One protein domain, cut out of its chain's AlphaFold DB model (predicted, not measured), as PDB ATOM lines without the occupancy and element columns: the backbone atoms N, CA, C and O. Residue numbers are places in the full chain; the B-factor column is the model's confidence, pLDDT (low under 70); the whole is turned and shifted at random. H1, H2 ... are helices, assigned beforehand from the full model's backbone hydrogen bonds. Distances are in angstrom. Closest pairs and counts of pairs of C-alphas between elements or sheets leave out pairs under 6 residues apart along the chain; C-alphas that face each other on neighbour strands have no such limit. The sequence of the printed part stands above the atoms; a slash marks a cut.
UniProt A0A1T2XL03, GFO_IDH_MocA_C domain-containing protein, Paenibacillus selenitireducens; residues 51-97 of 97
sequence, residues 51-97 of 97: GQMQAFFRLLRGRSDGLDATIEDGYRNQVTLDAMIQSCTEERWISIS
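Overview. This is residues 51 to 97 of the 97 residues of the protein "GFO_IDH_MocA_C domain-containing protein" of Paenibacillus selenitireducens (UniProt A0A1T2XL03). One long helix, H2, makes most of the length of a rod-like shape, with a short helix, H1, set off beyond its first end. Residues 61 to 70 join the two, and beyond the far end of H2 residues 91 to 97 fold back along it. The printed part has 47 residues with two named helices, H1 then H2, and no named strand; the class is all helix. It is extended, with a radius of gyration of the C-alphas of 15.5 A and spans of 45 by 18 by 11 A.

Along the chain. H1, residues 52 to 60, begins with C-alpha 52 at (-37.300, -10.940, 149.431) and is 12.6 A long from first to last C-alpha. H2, residues 71 to 90, is 28.6 A long and ends with C-alpha 90 at (-13.176, 4.494, 126.760).

Arrangement. H1 and H2 are apart, with no C-alpha of the one within 8 A of the other. In H1 and H2 every O i to N i+4 pair is within hydrogen-bond range.

Size, cuts and confidence. The C-alphas farthest apart, those of Arg 61 and Glu 91, are 45.4 A apart. The printed part has no cut, and the link from H1 to H2 is short. The mean pLDDT of the printed part is 86.9; residue 97, the chain's last, is under 70.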
ATOM      1  N   GLY A  51     -41.595 -13.071 148.780       76.56
ATOM      2  CA  GLY A  51     -41.041 -11.897 149.450       76.56
ATOM      3  C   GLY A  51     -39.528 -12.024 149.638       76.56
ATOM      4  O   GLY A  51     -39.064 -13.030 150.171       76.56
ATOM      5  N   GLN A  52     -38.770 -10.972 149.309       73.50
ATOM      6  CA  GLN A  52     -37.300 -10.940 149.431       73.50
ATOM      7  C   GLN A  52     -36.785 -11.385 150.816       73.50
ATOM      8  O   GLN A  52     -35.836 -12.156 150.920       73.50
ATOM      9  N   MET A  53     -37.448 -10.959 151.897       75.50
ATOM     10  CA  MET A  53     -37.086 -11.363 153.264       75.50
ATOM     11  C   MET A  53     -37.310 -12.859 153.526       75.50
ATOM     12  O   MET A  53     -36.533 -13.482 154.246       75.50
ATOM     13  N   GLN A  54     -38.362 -13.452 152.955       74.12
ATOM     14  CA  GLN A  54     -38.639 -14.882 153.111       74.12
ATOM     15  C   GLN A  54     -37.668 -15.731 152.292       74.12
ATOM     16  O   GLN A  54     -37.155 -16.715 152.819       74.12
ATOM     17  N   ALA A  55     -37.356 -15.314 151.062       78.75
ATOM     18  CA  ALA A  55     -36.293 -15.892 150.239       78.75
ATOM     19  C   ALA A  55     -34.961 -15.949 151.018       78.75
ATOM     20  O   ALA A  55     -34.387 -17.016 151.237       78.75
ATOM     21  N   PHE A  56     -34.564 -14.832 151.637       78.06
ATOM     22  CA  PHE A  56     -33.363 -14.779 152.474       78.06
ATOM     23  C   PHE A  56     -33.398 -15.737 153.681       78.06
ATOM     24  O   PHE A  56     -32.430 -16.454 153.948       78.06
ATOM     25  N   PHE A  57     -34.517 -15.812 154.412       80.19
ATOM     26  CA  PHE A  57     -34.646 -16.769 155.519       80.19
ATOM     27  C   PHE A  57     -34.596 -18.227 155.053       80.19
ATOM     28  O   PHE A  57     -34.077 -19.080 155.780       80.19
ATOM     29  N   ARG A  58     -35.138 -18.528 153.868       80.38
ATOM     30  CA  ARG A  58     -35.061 -19.857 153.253       80.38
ATOM     31  C   ARG A  58     -33.621 -20.216 152.909       80.38
ATOM     32  O   ARG A  58     -33.189 -21.308 153.284       80.38
ATOM     33  N   LEU A  59     -32.871 -19.283 152.324       83.06
ATOM     34  CA  LEU A  59     -31.448 -19.443 152.031       83.06
ATOM     35  C   LEU A  59     -30.640 -19.764 153.300       83.06
ATOM     36  O   LEU A  59     -29.953 -20.784 153.348       83.06
ATOM     37  N   LEU A  60     -30.797 -18.978 154.375       82.88
ATOM     38  CA  LEU A  60     -30.094 -19.206 155.651       82.88
ATOM     39  C   LEU A  60     -30.416 -20.560 156.303       82.88
ATOM     40  O   LEU A  60     -29.601 -21.107 157.041       82.88
ATOM     41  N   ARG A  61     -31.617 -21.097 156.061       84.56
ATOM     42  CA  ARG A  61     -32.074 -22.383 156.610       84.56
ATOM     43  C   ARG A  61     -31.771 -23.574 155.698       84.56
ATOM     44  O   ARG A  61     -32.217 -24.677 156.008       84.56
ATOM     45  N   GLY A  62     -31.070 -23.365 154.581       82.12
ATOM     46  CA  GLY A  62     -30.789 -24.412 153.595       82.12
ATOM     47  C   GLY A  62     -32.036 -24.930 152.869       82.12
ATOM     48  O   GLY A  62     -32.054 -26.071 152.422       82.12
ATOM     49  N   ARG A  63     -33.101 -24.121 152.787       80.75
ATOM     50  CA  ARG A  63     -34.373 -24.428 152.100       80.75
ATOM     51  C   ARG A  63     -34.589 -23.532 150.877       80.75
ATOM     52  O   ARG A  63     -35.711 -23.102 150.625       80.75
ATOM     53  N   SER A  64     -33.496 -23.202 150.198       75.88
ATOM     54  CA  SER A  64     -33.495 -22.396 148.979       75.88
ATOM     55  C   SER A  64     -34.276 -23.091 147.861       75.88
ATOM     56  O   SER A  64     -34.271 -24.320 147.773       75.88
ATOM     57  N   ASP A  65     -34.937 -22.303 147.017       75.81
ATOM     58  CA  ASP A  65     -35.587 -22.769 145.784       75.81
ATOM     59  C   ASP A  65     -34.641 -22.726 144.565       75.81
ATOM     60  O   ASP A  65     -35.038 -23.090 143.461       75.81
ATOM     61  N   GLY A  66     -33.381 -22.323 144.769       79.00
ATOM     62  CA  GLY A  66     -32.389 -22.140 143.709       79.00
ATOM     63  C   GLY A  66     -32.556 -20.847 142.907       79.00
ATOM     64  O   GLY A  66     -31.783 -20.626 141.978       79.00
ATOM     65  N   LEU A  67     -33.531 -19.998 143.256       80.19
ATOM     66  CA  LEU A  67     -33.795 -18.698 142.629       80.19
ATOM     67  C   LEU A  67     -33.473 -17.520 143.567       80.19
ATOM     68  O   LEU A  67     -33.687 -16.360 143.213       80.19
ATOM     69  N   ASP A  68     -32.975 -17.808 144.770       83.25
ATOM     70  CA  ASP A  68     -32.568 -16.797 145.739       83.25
ATOM     71  C   ASP A  68     -31.340 -16.019 145.243       83.25
ATOM     72  O   ASP A  68     -30.365 -16.605 144.774       83.25
ATOM     73  N   ALA A  69     -31.347 -14.695 145.418       82.69
ATOM     74  CA  ALA A  69     -30.189 -13.863 145.109       82.69
ATOM     75  C   ALA A  69     -29.001 -14.214 146.022       82.69
ATOM     76  O   ALA A  69     -29.109 -14.169 147.253       82.69
ATOM     77  N   THR A  70     -27.857 -14.529 145.419       86.00
ATOM     78  CA  THR A  70     -26.637 -14.935 146.124       86.00
ATOM     79  C   THR A  70     -25.564 -13.841 146.127       86.00
ATOM     80  O   THR A  70     -25.666 -12.820 145.447       86.00
ATOM     81  N   ILE A  71     -24.490 -14.062 146.895       87.94
ATOM     82  CA  ILE A  71     -23.298 -13.197 146.854       87.94
ATOM     83  C   ILE A  71     -22.639 -13.222 145.469       87.94
ATOM     84  O   ILE A  71     -22.162 -12.186 145.013       87.94
ATOM     85  N   GLU A  72     -22.652 -14.371 144.791       89.94
ATOM     86  CA  GLU A  72     -22.110 -14.500 143.436       89.94
ATOM     87  C   GLU A  72     -22.898 -13.638 142.441       89.94
ATOM     88  O   GLU A  72     -22.309 -12.932 141.628       89.94
ATOM     89  N   ASP A  73     -24.230 -13.596 142.559       89.50
ATOM     90  CA  ASP A  73     -25.054 -12.695 141.741       89.50
ATOM     91  C   ASP A  73     -24.714 -11.223 142.009       89.50
ATOM     92  O   ASP A  73     -24.641 -10.414 141.083       89.50
ATOM     93  N   GLY A  74     -24.433 -10.879 143.270       90.44
ATOM     94  CA  GLY A  74     -23.938  -9.555 143.648       90.44
ATOM     95  C   GLY A  74     -22.606  -9.206 142.979       90.44
ATOM     96  O   GLY A  74     -22.462  -8.111 142.432       90.44
ATOM     97  N   TYR A  75     -21.656 -10.143 142.971       93.44
ATOM     98  CA  TYR A  75     -20.363  -9.970 142.309       93.44
ATOM     99  C   TYR A  75     -20.516  -9.787 140.791       93.44
ATOM    100  O   TYR A  75     -19.975  -8.838 140.225       93.44
ATOM    101  N   ARG A  76     -21.330 -10.621 140.133       92.44
ATOM    102  CA  ARG A  76     -21.613 -10.513 138.689       92.44
ATOM    103  C   ARG A  76     -22.244  -9.169 138.317       92.44
ATOM    104  O   ARG A  76     -21.874  -8.572 137.302       92.44
ATOM    105  N   ASN A  77     -23.154  -8.664 139.152       92.69
ATOM    106  CA  ASN A  77     -23.738  -7.335 138.976       92.69
ATOM    107  C   ASN A  77     -22.677  -6.235 139.088       92.69
ATOM    108  O   ASN A  77     -22.659  -5.326 138.261       92.69
ATOM    109  N   GLN A  78     -21.769  -6.329 140.064       94.00
ATOM    110  CA  GLN A  78     -20.681  -5.364 140.220       94.00
ATOM    111  C   GLN A  78     -19.772  -5.333 138.985       94.00
ATOM    112  O   GLN A  78     -19.562  -4.264 138.419       94.00
ATOM    113  N   VAL A  79     -19.295  -6.494 138.525       94.50
ATOM    114  CA  VAL A  79     -18.426  -6.589 137.337       94.50
ATOM    115  C   VAL A  79     -19.110  -5.989 136.104       94.50
ATOM    116  O   VAL A  79     -18.483  -5.278 135.320       94.50
ATOM    117  N   THR A  80     -20.414  -6.225 135.953       94.38
ATOM    118  CA  THR A  80     -21.214  -5.651 134.863       94.38
ATOM    119  C   THR A  80     -21.254  -4.122 134.931       94.38
ATOM    120  O   THR A  80     -21.045  -3.456 133.916       94.38
ATOM    121  N   LEU A  81     -21.491  -3.553 136.117       94.00
ATOM    122  CA  LEU A  81     -21.511  -2.101 136.319       94.00
ATOM    123  C   LEU A  81     -20.134  -1.471 136.071       94.00
ATOM    124  O   LEU A  81     -20.050  -0.440 135.401       94.00
ATOM    125  N   ASP A  82     -19.061  -2.105 136.541       95.00
ATOM    126  CA  ASP A  82     -17.689  -1.641 136.319       95.00
ATOM    127  C   ASP A  82     -17.347  -1.627 134.817       95.00
ATOM    128  O   ASP A  82     -16.813  -0.639 134.304       95.00
ATOM    129  N   ALA A  83     -17.744  -2.668 134.075       94.31
ATOM    130  CA  ALA A  83     -17.568  -2.732 132.624       94.31
ATOM    131  C   ALA A  83     -18.360  -1.642 131.880       94.31
ATOM    132  O   ALA A  83     -17.859  -1.083 130.902       94.31
ATOM    133  N   MET A  84     -19.569  -1.292 132.341       93.81
ATOM    134  CA  MET A  84     -20.344  -0.175 131.782       93.81
ATOM    135  C   MET A  84     -19.638   1.168 131.997       93.81
ATOM    136  O   MET A  84     -19.554   1.974 131.068       93.81
ATOM    137  N   ILE A  85     -19.097   1.405 133.197       95.19
ATOM    138  CA  ILE A  85     -18.339   2.625 133.513       95.19
ATOM    139  C   ILE A  85     -17.093   2.714 132.628       95.19
ATOM    140  O   ILE A  85     -16.816   3.766 132.042       95.19
ATOM    141  N   GLN A  86     -16.366   1.606 132.479       94.62
ATOM    142  CA  GLN A  86     -15.199   1.533 131.608       94.62
ATOM    143  C   GLN A  86     -15.571   1.775 130.139       94.62
ATOM    144  O   GLN A  86     -14.912   2.561 129.464       94.62
ATOM    145  N   SER A  87     -16.651   1.160 129.652       96.31
ATOM    146  CA  SER A  87     -17.135   1.338 128.279       96.31
ATOM    147  C   SER A  87     -17.497   2.791 127.981       96.31
ATOM    148  O   SER A  87     -17.124   3.309 126.932       96.31
ATOM    149  N   CYS A  88     -18.151   3.464 128.929       95.62
ATOM    150  CA  CYS A  88     -18.473   4.885 128.834       95.62
ATOM    151  C   CYS A  88     -17.208   5.758 128.797       95.62
ATOM    152  O   CYS A  88     -17.121   6.693 128.008       95.62
ATOM    153  N   THR A  89     -16.209   5.426 129.618       95.44
ATOM    154  CA  THR A  89     -14.952   6.186 129.716       95.44
ATOM    155  C   THR A  89     -14.077   6.031 128.471       95.44
ATOM    156  O   THR A  89     -13.423   6.980 128.049       95.44
ATOM    157  N   GLU A  90     -14.038   4.830 127.897       95.75
ATOM    158  CA  GLU A  90     -13.176   4.494 126.760       95.75
ATOM    159  C   GLU A  90     -13.890   4.590 125.402       95.75
ATOM    160  O   GLU A  90     -13.268   4.338 124.371       95.75
ATOM    161  N   GLU A  91     -15.187   4.911 125.400       95.62
ATOM    162  CA  GLU A  91     -16.047   5.011 124.211       95.62
ATOM    163  C   GLU A  91     -15.984   3.773 123.297       95.62
ATOM    164  O   GLU A  91     -16.106   3.849 122.072       95.62
ATOM    165  N   ARG A  92     -15.795   2.593 123.896       94.75
ATOM    166  CA  ARG A  92     -15.697   1.321 123.171       94.75
ATOM    167  C   ARG A  92     -16.422   0.200 123.888       94.75
ATOM    168  O   ARG A  92     -16.667   0.249 125.092       94.75
ATOM    169  N   TRP A  93     -16.700  -0.861 123.141       93.25
ATOM    170  CA  TRP A  93     -17.255  -2.086 123.698       93.25
ATOM    171  C   TRP A  93     -16.267  -2.754 124.668       93.25
ATOM    172  O   TRP A  93     -15.107  -2.998 124.317       93.25
ATOM    173  N   ILE A  94     -16.745  -3.073 125.871       93.69
ATOM    174  CA  ILE A  94     -16.030  -3.861 126.881       93.69
ATOM    175  C   ILE A  94     -16.761  -5.193 127.026       93.69
ATOM    176  O   ILE A  94     -17.979  -5.225 127.183       93.69
ATOM    177  N   SER A  95     -16.024  -6.299 126.941       89.81
ATOM    178  CA  SER A  95     -16.599  -7.625 127.174       89.81
ATOM    179  C   SER A  95     -16.619  -7.917 128.667       89.81
ATOM    180  O   SER A  95     -15.621  -7.695 129.348       89.81
ATOM    181  N   ILE A  96     -17.746  -8.429 129.145       84.25
ATOM    182  CA  ILE A  96     -17.881  -8.971 130.495       84.25
ATOM    183  C   ILE A  96     -17.493 -10.448 130.391       84.25
ATOM    184  O   ILE A  96     -18.097 -11.178 129.603       84.25
ATOM    185  N   SER A  97     -16.447 -10.857 131.108       68.38
ATOM    186  CA  SER A  97     -15.945 -12.239 131.162       68.38
ATOM    187  C   SER A  97     -16.206 -12.862 132.518       68.38
ATOM    188  O   SER A  97     -15.855 -12.175 133.504       68.38
TER     189      SER A  97